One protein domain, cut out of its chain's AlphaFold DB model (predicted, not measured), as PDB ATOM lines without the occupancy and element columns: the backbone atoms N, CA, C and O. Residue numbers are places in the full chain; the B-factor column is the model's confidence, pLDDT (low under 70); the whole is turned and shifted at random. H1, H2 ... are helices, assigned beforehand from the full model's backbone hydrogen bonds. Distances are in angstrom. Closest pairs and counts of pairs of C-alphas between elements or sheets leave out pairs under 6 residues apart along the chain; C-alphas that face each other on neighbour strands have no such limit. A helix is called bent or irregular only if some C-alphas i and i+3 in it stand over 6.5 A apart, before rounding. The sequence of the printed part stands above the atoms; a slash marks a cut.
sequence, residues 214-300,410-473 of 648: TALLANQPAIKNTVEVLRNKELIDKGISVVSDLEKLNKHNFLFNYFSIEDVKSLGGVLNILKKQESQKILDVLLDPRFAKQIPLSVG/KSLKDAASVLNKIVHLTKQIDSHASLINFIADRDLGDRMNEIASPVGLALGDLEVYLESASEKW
ATOM      1  N   THR A 214     171.420 186.756 154.522       65.94
ATOM      2  CA  THR A 214     171.262 185.337 154.870       65.94
ATOM      3  C   THR A 214     170.054 184.671 154.225       65.94
ATOM      4  O   THR A 214     170.182 183.547 153.761       65.94
ATOM      5  N   ALA A 215     168.900 185.339 154.164       64.75
ATOM      6  CA  ALA A 215     167.714 184.794 153.507       64.75
ATOM      7  C   ALA A 215     167.942 184.672 151.993       64.75
ATOM      8  O   ALA A 215     167.583 183.665 151.387       64.75
ATOM      9  N   LEU A 216     168.615 185.662 151.401       65.44
ATOM     10  CA  LEU A 216     168.992 185.641 149.988       65.44
ATOM     11  C   LEU A 216     170.000 184.526 149.669       65.44
ATOM     12  O   LEU A 216     169.879 183.878 148.632       65.44
ATOM     13  N   LEU A 217     170.968 184.281 150.560       66.69
ATOM     14  CA  LEU A 217     171.956 183.206 150.421       66.69
ATOM     15  C   LEU A 217     171.345 181.814 150.666       66.69
ATOM     16  O   LEU A 217     171.650 180.881 149.931       66.69
ATOM     17  N   ALA A 218     170.467 181.656 151.660       64.88
ATOM     18  CA  ALA A 218     169.855 180.367 152.004       64.88
ATOM     19  C   ALA A 218     168.929 179.823 150.903       64.88
ATOM     20  O   ALA A 218     168.777 178.611 150.758       64.88
ATOM     21  N   ASN A 219     168.344 180.714 150.099       66.81
ATOM     22  CA  ASN A 219     167.496 180.343 148.969       66.81
ATOM     23  C   ASN A 219     168.294 179.939 147.714       66.81
ATOM     24  O   ASN A 219     167.687 179.636 146.690       66.81
ATOM     25  N   GLN A 220     169.633 179.925 147.765       75.25
ATOM     26  CA  GLN A 220     170.472 179.485 146.649       75.25
ATOM     27  C   GLN A 220     170.784 177.988 146.714       75.25
ATOM     28  O   GLN A 220     171.405 177.553 147.687       75.25
ATOM     29  N   PRO A 221     170.449 177.199 145.671       79.56
ATOM     30  CA  PRO A 221     170.709 175.761 145.650       79.56
ATOM     31  C   PRO A 221     172.177 175.405 145.900       79.56
ATOM     32  O   PRO A 221     172.454 174.544 146.727       79.56
ATOM     33  N   ALA A 222     173.123 176.115 145.274       77.75
ATOM     34  CA  ALA A 222     174.557 175.866 145.453       77.75
ATOM     35  C   ALA A 222     175.013 176.061 146.911       77.75
ATOM     36  O   ALA A 222     175.756 175.246 147.461       77.75
ATOM     37  N   ILE A 223     174.521 177.116 147.572       76.38
ATOM     38  CA  ILE A 223     174.813 177.392 148.984       76.38
ATOM     39  C   ILE A 223     174.155 176.338 149.865       76.38
ATOM     40  O   ILE A 223     174.820 175.768 150.726       76.38
ATOM     41  N   LYS A 224     172.872 176.047 149.640       79.25
ATOM     42  CA  LYS A 224     172.124 175.057 150.415       79.25
ATOM     43  C   LYS A 224     172.779 173.677 150.338       79.25
ATOM     44  O   LYS A 224     173.088 173.110 151.382       79.25
ATOM     45  N   ASN A 225     173.074 173.195 149.130       83.19
ATOM     46  CA  ASN A 225     173.734 171.911 148.895       83.19
ATOM     47  C   ASN A 225     175.108 171.868 149.574       83.19
ATOM     48  O   ASN A 225     175.435 170.904 150.263       83.19
ATOM     49  N   THR A 226     175.894 172.943 149.454       83.25
ATOM     50  CA  THR A 226     177.194 173.035 150.132       83.25
ATOM     51  C   THR A 226     177.049 172.974 151.643       83.25
ATOM     52  O   THR A 226     177.754 172.211 152.297       83.25
ATOM     53  N   VAL A 227     176.133 173.745 152.227       81.88
ATOM     54  CA  VAL A 227     175.934 173.745 153.678       81.88
ATOM     55  C   VAL A 227     175.427 172.381 154.158       81.88
ATOM     56  O   VAL A 227     175.887 171.913 155.193       81.88
ATOM     57  N   GLU A 228     174.552 171.703 153.413       84.31
ATOM     58  CA  GLU A 228     174.106 170.339 153.730       84.31
ATOM     59  C   GLU A 228     175.271 169.337 153.741       84.31
ATOM     60  O   GLU A 228     175.417 168.580 154.704       84.31
ATOM     61  N   VAL A 229     176.159 169.393 152.743       83.44
ATOM     62  CA  VAL A 229     177.376 168.565 152.690       83.44
ATOM     63  C   VAL A 229     178.313 168.874 153.863       83.44
ATOM     64  O   VAL A 229     178.781 167.961 154.542       83.44
ATOM     65  N   LEU A 230     178.543 170.155 154.168       80.81
ATOM     66  CA  LEU A 230     179.427 170.589 155.258       80.81
ATOM     67  C   LEU A 230     178.836 170.368 156.665       80.81
ATOM     68  O   LEU A 230     179.563 170.440 157.659       80.81
ATOM     69  N   ARG A 231     177.532 170.099 156.784       82.81
ATOM     70  CA  ARG A 231     176.881 169.707 158.049       82.81
ATOM     71  C   ARG A 231     176.971 168.212 158.324       82.81
ATOM     72  O   ARG A 231     176.736 167.781 159.456       82.81
ATOM     73  N   ASN A 232     177.312 167.406 157.320       87.25
ATOM     74  CA  ASN A 232     177.421 165.970 157.494       87.25
ATOM     75  C   ASN A 232     178.678 165.626 158.316       87.25
ATOM     76  O   ASN A 232     179.793 165.541 157.802       87.25
ATOM     77  N   LYS A 233     178.486 165.425 159.626       84.31
ATOM     78  CA  LYS A 233     179.566 165.072 160.559       84.31
ATOM     79  C   LYS A 233     180.244 163.755 160.203       84.31
ATOM     80  O   LYS A 233     181.455 163.659 160.358       84.31
ATOM     81  N   GLU A 234     179.488 162.780 159.703       86.81
ATOM     82  CA  GLU A 234     180.037 161.494 159.268       86.81
ATOM     83  C   GLU A 234     180.982 161.691 158.079       86.81
ATOM     84  O   GLU A 234     182.102 161.189 158.088       86.81
ATOM     85  N   LEU A 235     180.576 162.503 157.100       82.38
ATOM     86  CA  LEU A 235     181.402 162.859 155.945       82.38
ATOM     87  C   LEU A 235     182.684 163.601 156.364       82.38
ATOM     88  O   LEU A 235     183.768 163.308 155.860       82.38
ATOM     89  N   ILE A 236     182.585 164.531 157.323       81.12
ATOM     90  CA  ILE A 236     183.745 165.252 157.875       81.12
ATOM     91  C   ILE A 236     184.693 164.295 158.604       81.12
ATOM     92  O   ILE A 236     185.907 164.372 158.408       81.12
ATOM     93  N   ASP A 237     184.164 163.398 159.434       85.69
ATOM     94  CA  ASP A 237     184.963 162.430 160.185       85.69
ATOM     95  C   ASP A 237     185.671 161.442 159.253       85.69
ATOM     96  O   ASP A 237     186.875 161.204 159.409       85.69
ATOM     97  N   LYS A 238     184.967 160.953 158.223       84.19
ATOM     98  CA  LYS A 238     185.558 160.162 157.137       84.19
ATOM     99  C   LYS A 238     186.691 160.937 156.455       84.19
ATOM    100  O   LYS A 238     187.771 160.377 156.261       84.19
ATOM    101  N   GLY A 239     186.492 162.231 156.180       79.88
ATOM    102  CA  GLY A 239     187.487 163.107 155.548       79.88
ATOM    103  C   GLY A 239     188.741 163.307 156.386       79.88
ATOM    104  O   GLY A 239     189.852 163.189 155.875       79.88
ATOM    105  N   ILE A 240     188.583 163.550 157.688       83.81
ATOM    106  CA  ILE A 240     189.713 163.682 158.619       83.81
ATOM    107  C   ILE A 240     190.521 162.384 158.663       83.81
ATOM    108  O   ILE A 240     191.752 162.426 158.657       83.81
ATOM    109  N   SER A 241     189.843 161.234 158.673       84.69
ATOM    110  CA  SER A 241     190.528 159.945 158.653       84.69
ATOM    111  C   SER A 241     191.285 159.725 157.340       84.69
ATOM    112  O   SER A 241     192.425 159.283 157.390       84.69
ATOM    113  N   VAL A 242     190.710 160.084 156.182       80.94
ATOM    114  CA  VAL A 242     191.404 160.000 154.880       80.94
ATOM    115  C   VAL A 242     192.656 160.876 154.873       80.94
ATOM    116  O   VAL A 242     193.729 160.415 154.495       80.94
ATOM    117  N   VAL A 243     192.558 162.120 155.358       79.75
ATOM    118  CA  VAL A 243     193.719 163.016 155.467       79.75
ATOM    119  C   VAL A 243     194.801 162.415 156.368       79.75
ATOM    120  O   VAL A 243     195.977 162.444 156.010       79.75
ATOM    121  N   SER A 244     194.426 161.824 157.508       83.69
ATOM    122  CA  SER A 244     195.384 161.179 158.414       83.69
ATOM    123  C   SER A 244     196.116 160.006 157.755       83.69
ATOM    124  O   SER A 244     197.323 159.851 157.951       83.69
ATOM    125  N   ASP A 245     195.416 159.197 156.961       81.62
ATOM    126  CA  ASP A 245     196.004 158.040 156.284       81.62
ATOM    127  C   ASP A 245     196.912 158.469 155.118       81.62
ATOM    128  O   ASP A 245     198.024 157.954 154.981       81.62
ATOM    129  N   LEU A 246     196.528 159.508 154.366       75.06
ATOM    130  CA  LEU A 246     197.379 160.129 153.342       75.06
ATOM    131  C   LEU A 246     198.659 160.738 153.939       75.06
ATOM    132  O   LEU A 246     199.747 160.571 153.383       75.06
ATOM    133  N   GLU A 247     198.571 161.399 155.099       76.44
ATOM    134  CA  GLU A 247     199.748 161.917 155.807       76.44
ATOM    135  C   GLU A 247     200.706 160.801 156.249       76.44
ATOM    136  O   GLU A 247     201.926 160.989 156.198       76.44
ATOM    137  N   LYS A 248     200.185 159.641 156.676       78.38
ATOM    138  CA  LYS A 248     201.005 158.472 157.042       78.38
ATOM    139  C   LYS A 248     201.697 157.879 155.819       78.38
ATOM    140  O   LYS A 248     202.908 157.676 155.862       78.38
ATOM    141  N   LEU A 249     200.962 157.652 154.729       71.12
ATOM    142  CA  LEU A 249     201.506 157.088 153.488       71.12
ATOM    143  C   LEU A 249     202.589 157.981 152.880       71.12
ATOM    144  O   LEU A 249     203.601 157.494 152.373       71.12
ATOM    145  N   ASN A 250     202.436 159.300 152.998       66.25
ATOM    146  CA  ASN A 250     203.434 160.214 152.476       66.25
ATOM    147  C   ASN A 250     204.749 160.234 153.286       66.25
ATOM    148  O   ASN A 250     205.801 160.520 152.719       66.25
ATOM    149  N   LYS A 251     204.754 159.855 154.577       63.09
ATOM    150  CA  LYS A 251     206.007 159.684 155.354       63.09
ATOM    151  C   LYS A 251     206.921 158.589 154.792       63.09
ATOM    152  O   LYS A 251     208.104 158.575 155.114       63.09
ATOM    153  N   HIS A 252     206.392 157.711 153.943       64.12
ATOM    154  CA  HIS A 252     207.129 156.632 153.287       64.12
ATOM    155  C   HIS A 252     207.574 156.976 151.853       64.12
ATOM    156  O   HIS A 252     207.889 156.080 151.079       64.12
ATOM    157  N   ASN A 253     207.603 158.264 151.479       60.53
ATOM    158  CA  ASN A 253     207.953 158.767 150.139       60.53
ATOM    159  C   ASN A 253     207.066 158.276 148.973       60.53
ATOM    160  O   ASN A 253     207.370 158.542 147.813       60.53
ATOM    161  N   PHE A 254     205.952 157.601 149.253       58.97
ATOM    162  CA  PHE A 254     205.163 156.896 148.239       58.97
ATOM    163  C   PHE A 254     204.259 157.815 147.390       58.97
ATOM    164  O   PHE A 254     203.953 157.497 146.246       58.97
ATOM    165  N   LEU A 255     203.853 158.976 147.924       57.28
ATOM    166  CA  LEU A 255     202.843 159.862 147.319       57.28
ATOM    167  C   LEU A 255     203.377 161.233 146.855       57.28
ATOM    168  O   LEU A 255     202.599 162.036 146.337       57.28
ATOM    169  N   PHE A 256     204.685 161.501 146.976       53.38
ATOM    170  CA  PHE A 256     205.280 162.826 146.703       53.38
ATOM    171  C   PHE A 256     205.092 163.333 145.266       53.38
ATOM    172  O   PHE A 256     205.141 164.540 145.043       53.38
ATOM    173  N   ASN A 257     204.860 162.436 144.304       59.50
ATOM    174  CA  ASN A 257     204.603 162.813 142.912       59.50
ATOM    175  C   ASN A 257     203.132 163.163 142.636       59.50
ATOM    176  O   ASN A 257     202.836 163.693 141.569       59.50
ATOM    177  N   TYR A 258     202.221 162.872 143.572       59.22
ATOM    178  CA  TYR A 258     200.774 162.946 143.349       59.22
ATOM    179  C   TYR A 258     200.082 164.014 144.208       59.22
ATOM    180  O   TYR A 258     199.155 164.662 143.729       59.22
ATOM    181  N   PHE A 259     200.551 164.250 145.442       63.50
ATOM    182  CA  PHE A 259     199.976 165.251 146.351       63.50
ATOM    183  C   PHE A 259     201.045 166.061 147.092       63.50
ATOM    184  O   PHE A 259     202.008 165.510 147.625       63.50
ATOM    185  N   SER A 260     200.838 167.375 147.214       69.38
ATOM    186  CA  SER A 260     201.637 168.216 148.113       69.38
ATOM    187  C   SER A 260     201.224 167.986 149.570       69.38
ATOM    188  O   SER A 260     200.048 168.091 149.924       69.38
ATOM    189  N   ILE A 261     202.205 167.749 150.451       69.19
ATOM    190  CA  ILE A 261     201.999 167.639 151.910       69.19
ATOM    191  C   ILE A 261     201.266 168.857 152.469       69.19
ATOM    192  O   ILE A 261     200.478 168.742 153.407       69.19
ATOM    193  N   GLU A 262     201.573 170.039 151.943       70.50
ATOM    194  CA  GLU A 262     200.995 171.284 152.433       70.50
ATOM    195  C   GLU A 262     199.503 171.379 152.118       70.50
ATOM    196  O   GLU A 262     198.738 171.858 152.958       70.50
ATOM    197  N   ASP A 263     199.079 170.855 150.967       67.56
ATOM    198  CA  ASP A 263     197.678 170.857 150.546       67.56
ATOM    199  C   ASP A 263     196.858 169.846 151.358       67.56
ATOM    200  O   ASP A 263     195.776 170.175 151.848       67.56
ATOM    201  N   VAL A 264     197.417 168.656 151.614       70.56
ATOM    202  CA  VAL A 264     196.803 167.628 152.475       70.56
ATOM    203  C   VAL A 264     196.647 168.135 153.916       70.56
ATOM    204  O   VAL A 264     195.556 168.065 154.487       70.56
ATOM    205  N   LYS A 265     197.698 168.743 154.487       74.00
ATOM    206  CA  LYS A 265     197.646 169.368 155.823       74.00
ATOM    207  C   LYS A 265     196.656 170.523 155.887       74.00
ATOM    208  O   LYS A 265     195.971 170.709 156.894       74.00
ATOM    209  N   SER A 266     196.592 171.321 154.826       67.06
ATOM    210  CA  SER A 266     195.637 172.417 154.707       67.06
ATOM    211  C   SER A 266     194.196 171.905 154.753       67.06
ATOM    212  O   SER A 266     193.398 172.409 155.547       67.06
ATOM    213  N   LEU A 267     193.877 170.870 153.969       69.75
ATOM    214  CA  LEU A 267     192.555 170.246 153.954       69.75
ATOM    215  C   LEU A 267     192.188 169.675 155.328       69.75
ATOM    216  O   LEU A 267     191.099 169.947 155.834       69.75
ATOM    217  N   GLY A 268     193.120 168.971 155.981       73.19
ATOM    218  CA  GLY A 268     192.942 168.498 157.356       73.19
ATOM    219  C   GLY A 268     192.660 169.631 158.343       73.19
ATOM    220  O   GLY A 268     191.793 169.510 159.208       73.19
ATOM    221  N   GLY A 269     193.342 170.768 158.193       73.75
ATOM    222  CA  GLY A 269     193.073 171.979 158.968       73.75
ATOM    223  C   GLY A 269     191.649 172.509 158.777       73.75
ATOM    224  O   GLY A 269     190.984 172.834 159.761       73.75
ATOM    225  N   VAL A 270     191.156 172.556 157.535       68.00
ATOM    226  CA  VAL A 270     189.792 173.007 157.206       68.00
ATOM    227  C   VAL A 270     188.738 172.056 157.779       68.00
ATOM    228  O   VAL A 270     187.813 172.510 158.453       68.00
ATOM    229  N   LEU A 271     188.897 170.743 157.592       75.75
ATOM    230  CA  LEU A 271     187.964 169.739 158.115       75.75
ATOM    231  C   LEU A 271     187.901 169.756 159.650       75.75
ATOM    232  O   LEU A 271     186.817 169.702 160.231       75.75
ATOM    233  N   ASN A 272     189.043 169.928 160.320       76.38
ATOM    234  CA  ASN A 272     189.095 170.077 161.775       76.38
ATOM    235  C   ASN A 272     188.393 171.347 162.270       76.38
ATOM    236  O   ASN A 272     187.828 171.341 163.362       76.38
ATOM    237  N   ILE A 273     188.417 172.439 161.498       74.94
ATOM    238  CA  ILE A 273     187.632 173.642 161.804       74.94
ATOM    239  C   ILE A 273     186.143 173.334 161.649       74.94
ATOM    240  O   ILE A 273     185.391 173.575 162.586       74.94
ATOM    241  N   LEU A 274     185.728 172.746 160.525       74.00
ATOM    242  CA  LEU A 274     184.328 172.406 160.257       74.00
ATOM    243  C   LEU A 274     183.740 171.449 161.300       74.00
ATOM    244  O   LEU A 274     182.580 171.602 161.669       74.00
ATOM    245  N   LYS A 275     184.536 170.514 161.832       82.88
ATOM    246  CA  LYS A 275     184.123 169.595 162.905       82.88
ATOM    247  C   LYS A 275     183.791 170.303 164.225       82.88
ATOM    248  O   LYS A 275     183.037 169.761 165.038       82.88
ATOM    249  N   LYS A 276     184.340 171.498 164.482       83.06
ATOM    250  CA  LYS A 276     184.103 172.220 165.743       83.06
ATOM    251  C   LYS A 276     182.620 172.528 165.915       83.06
ATOM    252  O   LYS A 276     181.939 172.963 164.990       83.06
ATOM    253  N   GLN A 277     182.139 172.385 167.149       81.31
ATOM    254  CA  GLN A 277     180.738 172.636 167.493       81.31
ATOM    255  C   GLN A 277     180.285 174.059 167.127       81.31
ATOM    256  O   GLN A 277     179.147 174.248 166.716       81.31
ATOM    257  N   GLU A 278     181.160 175.058 167.260       74.75
ATOM    258  CA  GLU A 278     180.864 176.445 166.873       74.75
ATOM    259  C   GLU A 278     180.634 176.586 165.364       74.75
ATOM    260  O   GLU A 278     179.671 177.227 164.955       74.75
ATOM    261  N   SER A 279     181.463 175.941 164.540       70.56
ATOM    262  CA  SER A 279     181.322 175.951 163.082       70.56
ATOM    263  C   SER A 279     180.040 175.254 162.636       70.56
ATOM    264  O   SER A 279     179.311 175.796 161.815       70.56
ATOM    265  N   GLN A 280     179.709 174.113 163.243       78.25
ATOM    266  CA  GLN A 280     178.449 173.414 162.978       78.25
ATOM    267  C   GLN A 280     177.227 174.255 163.379       78.25
ATOM    268  O   GLN A 280     176.294 174.373 162.596       78.25
ATOM    269  N   LYS A 281     177.272 174.949 164.527       75.25
ATOM    270  CA  LYS A 281     176.216 175.896 164.928       75.25
ATOM    271  C   LYS A 281     176.045 177.043 163.928       75.25
ATOM    272  O   LYS A 281     174.922 177.472 163.698       75.25
ATOM    273  N   ILE A 282     177.133 177.547 163.339       68.88
ATOM    274  CA  ILE A 282     177.072 178.589 162.301       68.88
ATOM    275  C   ILE A 282     176.418 178.044 161.023       68.88
ATOM    276  O   ILE A 282     175.561 178.713 160.452       68.88
ATOM    277  N   LEU A 283     176.776 176.831 160.593       72.38
ATOM    278  CA  LEU A 283     176.165 176.179 159.428       72.38
ATOM    279  C   LEU A 283     174.673 175.881 159.652       72.38
ATOM    280  O   LEU A 283     173.866 176.110 158.754       72.38
ATOM    281  N   ASP A 284     174.296 175.436 160.855       73.44
ATOM    282  CA  ASP A 284     172.897 175.245 161.260       73.44
ATOM    283  C   ASP A 284     172.113 176.566 161.189       73.44
ATOM    284  O   ASP A 284     170.990 176.613 160.690       73.44
ATOM    285  N   VAL A 285     172.733 177.653 161.653       69.25
ATOM    286  CA  VAL A 285     172.170 179.005 161.633       69.25
ATOM    287  C   VAL A 285     171.946 179.526 160.210       69.25
ATOM    288  O   VAL A 285     170.931 180.176 159.965       69.25
ATOM    289  N   LEU A 286     172.853 179.246 159.271       66.81
ATOM    290  CA  LEU A 286     172.727 179.689 157.875       66.81
ATOM    291  C   LEU A 286     171.518 179.075 157.156       66.81
ATOM    292  O   LEU A 286     171.031 179.665 156.194       66.81
ATOM    293  N   LEU A 287     171.026 177.926 157.628       68.94
ATOM    294  CA  LEU A 287     169.842 177.256 157.087       68.94
ATOM    295  C   LEU A 287     168.558 177.532 157.885       68.94
ATOM    296  O   LEU A 287     167.492 177.129 157.425       68.94
ATOM    297  N   ASP A 288     168.616 178.194 159.052       70.12
ATOM    298  CA  ASP A 288     167.413 178.551 159.820       70.12
ATOM    299  C   ASP A 288     166.815 179.881 159.307       70.12
ATOM    300  O   ASP A 288     167.391 180.956 159.535       70.12
ATOM    301  N   PRO A 289     165.610 179.868 158.693       62.50
ATOM    302  CA  PRO A 289     164.961 181.080 158.186       62.50
ATOM    303  C   PRO A 289     164.664 182.118 159.280       62.50
ATOM    304  O   PRO A 289     164.513 183.308 159.000       62.50
ATOM    305  N   ARG A 290     164.562 181.689 160.545       63.53
ATOM    306  CA  ARG A 290     164.264 182.557 161.694       63.53
ATOM    307  C   ARG A 290     165.497 183.310 162.173       63.53
ATOM    308  O   ARG A 290     165.360 184.426 162.672       63.53
ATOM    309  N   PHE A 291     166.686 182.725 162.019       60.12
ATOM    310  CA  PHE A 291     167.942 183.373 162.393       60.12
ATOM    311  C   PHE A 291     168.442 184.315 161.299       60.12
ATOM    312  O   PHE A 291     169.039 185.346 161.606       60.12
ATOM    313  N   ALA A 292     168.118 184.030 160.034       53.88
ATOM    314  CA  ALA A 292     168.412 184.918 158.916       53.88
ATOM    315  C   ALA A 292     167.947 186.367 159.179       53.88
ATOM    316  O   ALA A 292     168.706 187.307 158.955       53.88
ATOM    317  N   LYS A 293     166.765 186.541 159.787       54.53
ATOM    318  CA  LYS A 293     166.202 187.848 160.178       54.53
ATOM    319  C   LYS A 293     166.963 188.582 161.293       54.53
ATOM    320  O   LYS A 293     166.717 189.761 161.516       54.53
ATOM    321  N   GLN A 294     167.837 187.903 162.035       55.75
ATOM    322  CA  GLN A 294     168.547 188.478 163.186       55.75
ATOM    323  C   GLN A 294     169.936 189.024 162.828       55.75
ATOM    324  O   GLN A 294     170.528 189.742 163.641       55.75
ATOM    325  N   ILE A 295     170.456 188.711 161.633       58.19
ATOM    326  CA  ILE A 295     171.737 189.239 161.157       58.19
ATOM    327  C   ILE A 295     171.508 190.642 160.576       58.19
ATOM    328  O   ILE A 295     170.700 190.788 159.667       58.19
ATOM    329  N   PRO A 296     172.223 191.679 161.051       59.06
ATOM    330  CA  PRO A 296     172.013 193.074 160.650       59.06
ATOM    331  C   PRO A 296     172.553 193.407 159.246       59.06
ATOM    332  O   PRO A 296     172.714 194.580 158.923       59.06
ATOM    333  N   LEU A 297     172.881 192.401 158.429       66.94
ATOM    334  CA  LEU A 297     173.233 192.602 157.028       66.94
ATOM    335  C   LEU A 297     171.976 192.420 156.188       66.94
ATOM    336  O   LEU A 297     171.548 191.289 155.945       66.94
ATOM    337  N   SER A 298     171.436 193.542 155.730       73.12
ATOM    338  CA  SER A 298     170.322 193.587 154.797       73.12
ATOM    339  C   SER A 298     170.705 194.361 153.542       73.12
ATOM    340  O   SER A 298     171.508 195.292 153.575       73.12
ATOM    341  N   VAL A 299     170.119 193.959 152.422       76.00
ATOM    342  CA  VAL A 299     170.254 194.609 151.119       76.00
ATOM    343  C   VAL A 299     169.094 195.580 150.935       76.00
ATOM    344  O   VAL A 299     167.939 195.223 151.182       76.00
ATOM    345  N   GLY A 300     169.405 196.800 150.496       77.69
ATOM    346  CA  GLY A 300     168.411 197.815 150.142       77.69
ATOM    347  C   GLY A 300     167.648 198.421 151.320       77.69
ATOM    348  O   GLY A 300     166.557 198.929 151.103       77.69
ATOM    349  N   LYS A 410     185.548 192.052 145.578       81.44
ATOM    350  CA  LYS A 410     186.837 191.487 145.985       81.44
ATOM    351  C   LYS A 410     186.639 190.335 146.965       81.44
ATOM    352  O   LYS A 410     187.281 189.307 146.803       81.44
ATOM    353  N   SER A 411     185.741 190.494 147.935       79.12
ATOM    354  CA  SER A 411     185.411 189.444 148.902       79.12
ATOM    355  C   SER A 411     184.826 188.208 148.215       79.12
ATOM    356  O   SER A 411     185.225 187.097 148.548       79.12
ATOM    357  N   LEU A 412     183.943 188.394 147.228       79.06
ATOM    358  CA  LEU A 412     183.379 187.294 146.436       79.06
ATOM    359  C   LEU A 412     184.457 186.569 145.616       79.06
ATOM    360  O   LEU A 412     184.554 185.348 145.694       79.06
ATOM    361  N   LYS A 413     185.327 187.309 144.911       83.50
ATOM    362  CA  LYS A 413     186.452 186.728 144.152       83.50
ATOM    363  C   LYS A 413     187.454 185.996 145.038       83.50
ATOM    364  O   LYS A 413     187.928 184.924 144.680       83.50
ATOM    365  N   ASP A 414     187.780 186.570 146.192       79.94
ATOM    366  CA  ASP A 414     188.679 185.938 147.155       79.94
ATOM    367  C   ASP A 414     188.075 184.628 147.686       79.94
ATOM    368  O   ASP A 414     188.796 183.639 147.810       79.94
ATOM    369  N   ALA A 415     186.769 184.603 147.969       77.00
ATOM    370  CA  ALA A 415     186.069 183.398 148.407       77.00
ATOM    371  C   ALA A 415     186.021 182.327 147.304       77.00
ATOM    372  O   ALA A 415     186.397 181.185 147.564       77.00
ATOM    373  N   ALA A 416     185.658 182.701 146.074       81.69
ATOM    374  CA  ALA A 416     185.682 181.807 144.917       81.69
ATOM    375  C   ALA A 416     187.082 181.215 144.680       81.69
ATOM    376  O   ALA A 416     187.237 180.004 144.579       81.69
ATOM    377  N   SER A 417     188.133 182.042 144.731       80.50
ATOM    378  CA  SER A 417     189.521 181.583 144.574       80.50
ATOM    379  C   SER A 417     189.952 180.585 145.654       80.50
ATOM    380  O   SER A 417     190.734 179.671 145.384       80.50
ATOM    381  N   VAL A 418     189.466 180.740 146.890       77.75
ATOM    382  CA  VAL A 418     189.716 179.763 147.959       77.75
ATOM    383  C   VAL A 418     189.000 178.447 147.663       77.75
ATOM    384  O   VAL A 418     189.621 177.393 147.804       77.75
ATOM    385  N   LEU A 419     187.738 178.493 147.228       79.75
ATOM    386  CA  LEU A 419     186.980 177.293 146.870       79.75
ATOM    387  C   LEU A 419     187.601 176.561 145.681       79.75
ATOM    388  O   LEU A 419     187.794 175.353 145.770       79.75
ATOM    389  N   ASN A 420     188.019 177.279 144.638       83.75
ATOM    390  CA  ASN A 420     188.669 176.713 143.456       83.75
ATOM    391  C   ASN A 420     189.881 175.837 143.822       83.75
ATOM    392  O   ASN A 420     190.034 174.727 143.312       83.75
ATOM    393  N   LYS A 421     190.702 176.280 144.785       78.44
ATOM    394  CA  LYS A 421     191.844 175.494 145.286       78.44
ATOM    395  C   LYS A 421     191.410 174.201 145.973       78.44
ATOM    396  O   LYS A 421     192.053 173.170 145.793       78.44
ATOM    397  N   ILE A 422     190.332 174.251 146.756       73.06
ATOM    398  CA  ILE A 422     189.785 173.068 147.434       73.06
ATOM    399  C   ILE A 422     189.179 172.112 146.400       73.06
ATOM    400  O   ILE A 422     189.462 170.919 146.446       73.06
ATOM    401  N   VAL A 423     188.427 172.630 145.427       81.44
ATOM    402  CA  VAL A 423     187.849 171.856 144.319       81.44
ATOM    403  C   VAL A 423     188.949 171.161 143.512       81.44
ATOM    404  O   VAL A 423     188.856 169.962 143.246       81.44
ATOM    405  N   HIS A 424     190.034 171.865 143.182       80.38
ATOM    406  CA  HIS A 424     191.188 171.276 142.502       80.38
ATOM    407  C   HIS A 424     191.797 170.122 143.308       80.38
ATOM    408  O   HIS A 424     192.050 169.053 142.756       80.38
ATOM    409  N   LEU A 425     191.969 170.301 144.621       73.12
ATOM    410  CA  LEU A 425     192.462 169.241 145.499       73.12
ATOM    411  C   LEU A 425     191.502 168.041 145.542       73.12
ATOM    412  O   LEU A 425     191.960 166.906 145.460       73.12
ATOM    413  N   THR A 426     190.185 168.261 145.613       72.50
ATOM    414  CA  THR A 426     189.207 167.157 145.576       72.50
ATOM    415  C   THR A 426     189.249 166.391 144.256       72.50
ATOM    416  O   THR A 426     189.217 165.166 144.278       72.50
ATOM    417  N   LYS A 427     189.428 167.076 143.118       79.06
ATOM    418  CA  LYS A 427     189.604 166.434 141.804       79.06
ATOM    419  C   LYS A 427     190.893 165.620 141.730       79.06
ATOM    420  O   LYS A 427     190.886 164.535 141.164       79.06
ATOM    421  N   GLN A 428     191.984 166.117 142.317       74.81
ATOM    422  CA  GLN A 428     193.219 165.342 142.433       74.81
ATOM    423  C   GLN A 428     193.028 164.112 143.329       74.81
ATOM    424  O   GLN A 428     193.543 163.047 143.015       74.81
ATOM    425  N   ILE A 429     192.296 164.225 144.439       70.94
ATOM    426  CA  ILE A 429     191.990 163.088 145.322       70.94
ATOM    427  C   ILE A 429     191.195 162.024 144.552       70.94
ATOM    428  O   ILE A 429     191.594 160.863 144.549       70.94
ATOM    429  N   ASP A 430     190.147 162.437 143.840       73.25
ATOM    430  CA  ASP A 430     189.299 161.573 143.010       73.25
ATOM    431  C   ASP A 430     190.095 160.879 141.889       73.25
ATOM    432  O   ASP A 430     190.068 159.656 141.749       73.25
ATOM    433  N   SER A 431     190.925 161.628 141.151       74.88
ATOM    434  CA  SER A 431     191.699 161.082 140.028       74.88
ATOM    435  C   SER A 431     192.741 160.035 140.438       74.88
ATOM    436  O   SER A 431     193.166 159.242 139.600       74.88
ATOM    437  N   HIS A 432     193.177 160.031 141.703       73.38
ATOM    438  CA  HIS A 432     194.167 159.081 142.222       73.38
ATOM    439  C   HIS A 432     193.566 158.021 143.155       73.38
ATOM    440  O   HIS A 432     194.287 157.118 143.579       73.38
ATOM    441  N   ALA A 433     192.269 158.081 143.463       71.75
ATOM    442  CA  ALA A 433     191.617 157.115 144.342       71.75
ATOM    443  C   ALA A 433     191.628 155.694 143.750       71.75
ATOM    444  O   ALA A 433     191.941 154.729 144.443       71.75
ATOM    445  N   SER A 434     191.391 155.564 142.441       69.56
ATOM    446  CA  SER A 434     191.481 154.286 141.715       69.56
ATOM    447  C   SER A 434     192.902 153.712 141.693       69.56
ATOM    448  O   SER A 434     193.086 152.499 141.792       69.56
ATOM    449  N   LEU A 435     193.914 154.581 141.618       67.69
ATOM    450  CA  LEU A 435     195.313 154.186 141.715       67.69
ATOM    451  C   LEU A 435     195.627 153.688 143.129       67.69
ATOM    452  O   LEU A 435     196.185 152.606 143.262       67.69
ATOM    453  N   ILE A 436     195.228 154.417 144.175       69.19
ATOM    454  CA  ILE A 436     195.417 154.018 145.581       69.19
ATOM    455  C   ILE A 436     194.719 152.687 145.884       69.19
ATOM    456  O   ILE A 436     195.334 151.832 146.523       69.19
ATOM    457  N   ASN A 437     193.518 152.472 145.333       69.12
ATOM    458  CA  ASN A 437     192.820 151.186 145.383       69.12
ATOM    459  C   ASN A 437     193.658 150.030 144.825       69.12
ATOM    460  O   ASN A 437     193.550 148.900 145.298       69.12
ATOM    461  N   PHE A 438     194.474 150.308 143.807       61.91
ATOM    462  CA  PHE A 438     195.297 149.316 143.127       61.91
ATOM    463  C   PHE A 438     196.665 149.103 143.792       61.91
ATOM    464  O   PHE A 438     197.140 147.970 143.841       61.91
ATOM    465  N   ILE A 439     197.312 150.164 144.294       65.19
ATOM    466  CA  ILE A 439     198.730 150.116 144.706       65.19
ATOM    467  C   ILE A 439     198.978 150.156 146.214       65.19
ATOM    468  O   ILE A 439     200.101 149.873 146.629       65.19
ATOM    469  N   ALA A 440     198.000 150.563 147.024       68.19
ATOM    470  CA  ALA A 440     198.229 150.835 148.442       68.19
ATOM    471  C   ALA A 440     197.153 150.229 149.343       68.19
ATOM    472  O   ALA A 440     197.457 149.343 150.136       68.19
ATOM    473  N   ASP A 441     195.915 150.712 149.238       74.31
ATOM    474  CA  ASP A 441     194.830 150.335 150.141       74.31
ATOM    475  C   ASP A 441     193.473 150.586 149.466       74.31
ATOM    476  O   ASP A 441     193.130 151.717 149.112       74.31
ATOM    477  N   ARG A 442     192.707 149.505 149.285       77.12
ATOM    478  CA  ARG A 442     191.378 149.530 148.666       77.12
ATOM    479  C   ARG A 442     190.319 150.201 149.544       77.12
ATOM    480  O   ARG A 442     189.442 150.872 149.018       77.12
ATOM    481  N   ASP A 443     190.392 150.043 150.862       81.50
ATOM    482  CA  ASP A 443     189.458 150.719 151.771       81.50
ATOM    483  C   ASP A 443     189.691 152.236 151.741       81.50
ATOM    484  O   ASP A 443     188.748 153.027 151.680       81.50
ATOM    485  N   LEU A 444     190.962 152.654 151.692       77.12
ATOM    486  CA  LEU A 444     191.320 154.066 151.614       77.12
ATOM    487  C   LEU A 444     190.829 154.729 150.320       77.12
ATOM    488  O   LEU A 444     190.261 155.819 150.389       77.12
ATOM    489  N   GLY A 445     191.041 154.115 149.153       73.38
ATOM    490  CA  GLY A 445     190.604 154.712 147.887       73.38
ATOM    491  C   GLY A 445     189.078 154.698 147.712       73.38
ATOM    492  O   GLY A 445     188.523 155.680 147.214       73.38
ATOM    493  N   ASP A 446     188.370 153.683 148.217       79.56
ATOM    494  CA  ASP A 446     186.900 153.673 148.248       79.56
ATOM    495  C   ASP A 446     186.355 154.816 149.134       79.56
ATOM    496  O   ASP A 446     185.476 155.573 148.707       79.56
ATOM    497  N   ARG A 447     186.951 155.042 150.315       79.88
ATOM    498  CA  ARG A 447     186.626 156.184 151.195       79.88
ATOM    499  C   ARG A 447     186.990 157.540 150.581       79.88
ATOM    500  O   ARG A 447     186.304 158.527 150.838       79.88
ATOM    501  N   MET A 448     188.057 157.621 149.783       74.19
ATOM    502  CA  MET A 448     188.421 158.844 149.053       74.19
ATOM    503  C   MET A 448     187.349 159.216 148.022       74.19
ATOM    504  O   MET A 448     186.928 160.374 147.997       74.19
ATOM    505  N   ASN A 449     186.864 158.250 147.236       75.81
ATOM    506  CA  ASN A 449     185.793 158.460 146.252       75.81
ATOM    507  C   ASN A 449     184.479 158.909 146.909       75.81
ATOM    508  O   ASN A 449     183.824 159.836 146.429       75.81
ATOM    509  N   GLU A 450     184.118 158.292 148.040       78.69
ATOM    510  CA  GLU A 450     182.889 158.603 148.786       78.69
ATOM    511  C   GLU A 450     182.839 160.066 149.269       78.69
ATOM    512  O   GLU A 450     181.765 160.638 149.437       78.69
ATOM    513  N   ILE A 451     183.999 160.697 149.467       75.38
ATOM    514  CA  ILE A 451     184.114 162.066 149.986       75.38
ATOM    515  C   ILE A 451     184.371 163.063 148.859       75.38
ATOM    516  O   ILE A 451     183.752 164.127 148.827       75.38
ATOM    517  N   ALA A 452     185.290 162.743 147.945       71.94
ATOM    518  CA  ALA A 452     185.740 163.665 146.909       71.94
ATOM    519  C   ALA A 452     184.607 164.062 145.960       71.94
ATOM    520  O   ALA A 452     184.498 165.235 145.607       71.94
ATOM    521  N   SER A 453     183.727 163.118 145.617       73.19
ATOM    522  CA  SER A 453     182.617 163.364 144.698       73.19
ATOM    523  C   SER A 453     181.562 164.333 145.270       73.19
ATOM    524  O   SER A 453     181.381 165.409 144.692       73.19
ATOM    525  N   PRO A 454     180.915 164.076 146.429       75.12
ATOM    526  CA  PRO A 454     179.896 164.986 146.961       75.12
ATOM    527  C   PRO A 454     180.465 166.328 147.445       75.12
ATOM    528  O   PRO A 454     179.824 167.363 147.264       75.12
ATOM    529  N   VAL A 455     181.670 166.343 148.036       76.25
ATOM    530  CA  VAL A 455     182.314 167.587 148.498       76.25
ATOM    531  C   VAL A 455     182.806 168.422 147.321       76.25
ATOM    532  O   VAL A 455     182.576 169.629 147.294       76.25
ATOM    533  N   GLY A 456     183.460 167.793 146.343       75.19
ATOM    534  CA  GLY A 456     183.991 168.474 145.167       75.19
ATOM    535  C   GLY A 456     182.894 169.082 144.296       75.19
ATOM    536  O   GLY A 456     183.042 170.220 143.857       75.19
ATOM    537  N   LEU A 457     181.777 168.368 144.100       79.88
ATOM    538  CA  LEU A 457     180.620 168.879 143.359       79.88
ATOM    539  C   LEU A 457     179.973 170.070 144.070       79.88
ATOM    540  O   LEU A 457     179.836 171.129 143.468       79.88
ATOM    541  N   ALA A 458     179.649 169.941 145.361       80.69
ATOM    542  CA  ALA A 458     178.978 171.017 146.087       80.69
ATOM    543  C   ALA A 458     179.841 172.288 146.180       80.69
ATOM    544  O   ALA A 458     179.365 173.390 145.910       80.69
ATOM    545  N   LEU A 459     181.135 172.143 146.495       81.31
ATOM    546  CA  LEU A 459     182.058 173.280 146.533       81.31
ATOM    547  C   LEU A 459     182.314 173.874 145.144       81.31
ATOM    548  O   LEU A 459     182.525 175.082 145.053       81.31
ATOM    549  N   GLY A 460     182.286 173.053 144.090       83.31
ATOM    550  CA  GLY A 460     182.373 173.502 142.700       83.31
ATOM    551  C   GLY A 460     181.169 174.348 142.297       83.31
ATOM    552  O   GLY A 460     181.338 175.457 141.803       83.31
ATOM    553  N   ASP A 461     179.956 173.886 142.601       85.06
ATOM    554  CA  ASP A 461     178.731 174.647 142.337       85.06
ATOM    555  C   ASP A 461     178.736 175.996 143.075       85.06
ATOM    556  O   ASP A 461     178.348 177.027 142.519       85.06
ATOM    557  N   LEU A 462     179.205 176.015 144.331       83.56
ATOM    558  CA  LEU A 462     179.333 177.250 145.103       83.56
ATOM    559  C   LEU A 462     180.409 178.184 144.544       83.56
ATOM    560  O   LEU A 462     180.213 179.398 144.533       83.56
ATOM    561  N   GLU A 463     181.541 177.645 144.102       86.62
ATOM    562  CA  GLU A 463     182.604 178.425 143.473       86.62
ATOM    563  C   GLU A 463     182.103 179.127 142.211       86.62
ATOM    564  O   GLU A 463     182.175 180.355 142.151       86.62
ATOM    565  N   VAL A 464     181.492 178.387 141.282       86.06
ATOM    566  CA  VAL A 464     180.886 178.938 140.058       86.06
ATOM    567  C   VAL A 464     179.853 180.017 140.391       86.06
ATOM    568  O   VAL A 464     179.836 181.086 139.775       86.06
ATOM    569  N   TYR A 465     179.017 179.779 141.407       82.31
ATOM    570  CA  TYR A 465     178.062 180.776 141.882       82.31
ATOM    571  C   TYR A 465     178.757 182.058 142.377       82.31
ATOM    572  O   TYR A 465     178.349 183.157 142.000       82.31
ATOM    573  N   LEU A 466     179.809 181.953 143.199       81.00
ATOM    574  CA  LEU A 466     180.536 183.115 143.727       81.00
ATOM    575  C   LEU A 466     181.334 183.861 142.646       81.00
ATOM    576  O   LEU A 466     181.464 185.086 142.724       81.00
ATOM    577  N   GLU A 467     181.852 183.162 141.636       83.75
ATOM    578  CA  GLU A 467     182.486 183.801 140.481       83.75
ATOM    579  C   GLU A 467     181.468 184.616 139.689       83.75
ATOM    580  O   GLU A 467     181.656 185.828 139.536       83.75
ATOM    581  N   SER A 468     180.345 183.998 139.305       81.19
ATOM    582  CA  SER A 468     179.241 184.671 138.610       81.19
ATOM    583  C   SER A 468     178.699 185.856 139.418       81.19
ATOM    584  O   SER A 468     178.479 186.948 138.886       81.19
ATOM    585  N   ALA A 469     178.581 185.692 140.739       75.44
ATOM    586  CA  ALA A 469     178.205 186.758 141.656       75.44
ATOM    587  C   ALA A 469     179.130 187.968 141.578       75.44
ATOM    588  O   ALA A 469     178.688 189.117 141.576       75.44
ATOM    589  N   SER A 470     180.435 187.707 141.529       76.88
ATOM    590  CA  SER A 470     181.451 188.750 141.477       76.88
ATOM    591  C   SER A 470     181.460 189.506 140.144       76.88
ATOM    592  O   SER A 470     181.953 190.637 140.078       76.88
ATOM    593  N   GLU A 471     180.947 188.898 139.075       75.06
ATOM    594  CA  GLU A 471     180.801 189.529 137.765       75.06
ATOM    595  C   GLU A 471     179.580 190.445 137.717       75.06
ATOM    596  O   GLU A 471     179.690 191.565 137.225       75.06
ATOM    597  N   LYS A 472     178.465 190.019 138.324       67.56
ATOM    598  CA  LYS A 472     177.225 190.802 138.445       67.56
ATOM    599  C   LYS A 472     177.283 191.932 139.488       67.56
ATOM    600  O   LYS A 472     176.338 192.696 139.609       67.56
ATOM    601  N   TRP A 473     178.387 192.071 140.228       64.94
ATOM    602  CA  TRP A 473     178.533 193.004 141.358       64.94
ATOM    603  C   TRP A 473     178.552 194.505 140.993       64.94
ATOM    604  O   TRP A 473     178.764 195.353 141.855       64.94
TER     605      TRP A 473
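This is residues 214 to 300 and 410 to 473 of the 648 residues of an uncharacterized protein of Pseudomonas acidophila (UniProt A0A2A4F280). Picture a long helical hairpin, H7 and H8, with shorter helices over one side of it: H2 and H3 pack on H8, H4 folds back along H3, and H5 folds back along H2. The small helices H1 and H6 sit together at one end, far from the middle of the whole. The printed part has 151 residues with eight named helices, H1 to H8 in order along the chain, and no named strand; the class is all helix. It is compact, with a radius of gyration of the C-alphas of 16.9 A, yet elongated in outline, spanning 56 by 32 by 21 A.

Start at Thr 214, where H1, residues 214 to 218, is close to but not clearly touching H2, residues 221 to 231; their closest C-alphas, Ala 218 and Lys 224, are 6.0 A apart. Go on to H3, residues 233 to 250, about perpendicular to H2, though only just, at 71 degrees; the two are close but not clearly touching, with the C-alphas of Leu 230 and Ile 236 closest at 7.3 A. Then H4, residues 261 to 275, makes a helical hairpin with H3: they touch, opposite ways at a shallow tilt of 22 degrees, closest at the C-alphas of Val 243 and Gly 268, 5.9 A. Next look at H5, residues 277 to 287, which touches H2, opposite ways at a shallow tilt of 25 degrees; the C-alphas of Val 227 and Leu 283 come closest, 6.2 A. H5 and H1 only just touch, with 3 pairs of C-alphas within 8 A, the closest being Ala 218 and Leu 287 at 6.0 A. H6, residues 289 to 292, touches H1, closest at the C-alphas of Thr 214 and Ala 292, 5.0 A; it touches H5 only at the corner by their link, and only just, with 3 pairs, Val 285 and Phe 291 closest at 6.1 A. Past the cut, find H7, residues 410 to 439, and H8, residues 442 to 471, a second helical hairpin. They touch with 56 pairs of C-alphas within 8 A, opposite ways at a shallow tilt of 21 degrees, and the C-alphas of Ala 433 and Gly 445 come closest, 4.4 A. With residues 454 to 465 alone, H8 touches H2, opposite ways at a steep tilt of 39 degrees, closest at the C-alphas of Thr 226 and Ala 458, 4.9 A. With residues 444 to 451 alone it touches H3, opposite ways at a steep tilt of 68 degrees, only just short of perpendicular; the C-alphas of Gly 239 and Ile 451 are closest, 6.6 A. H7 is apart from H2 and H3. In the backbone, H1, H2, H3 and H4 have every O i to N i+4 pair within hydrogen-bond range, H5 has 6 of 7, H7 24 of 26 and H8 25 of 26, and H6 is too short for such a pair.

Find C-alpha 214 at (171.262, 185.337, 154.870), where H1 begins. H3 is 25.7 A from first to last C-alpha, H4 21.1 A, H5 15.8 A and H2 15.1 A. H7 begins at C-alpha 410, (186.837, 191.487, 145.985), and covers 43.1 A with a kink of 37 degrees near residue 433; it is irregular, with C-alphas 431 and 434 standing 7.0 A apart. H8 covers 42.8 A, has a kink of 27 degrees near residue 453, and ends at C-alpha 471, (180.801, 189.529, 137.765). H8 is neither bent nor irregular, but only just: C-alphas 450 and 453 are 6.3 A apart.

The two C-alphas farthest apart, those of Gly 300 and Ile 439, are 56.8 A apart. Residues 301 to 409 are not printed, and C-alphas 300 and 410 are 19.9 A apart across this cut, which falls in the link from H6 to H7. Of the links printed whole, H3 to H4, with 10 residues, is short and the others are tight. The mean pLDDT of the printed part is 74.2; 44 residues are under 70, among them 250 to 261, 289 to 297 and 434 to 440.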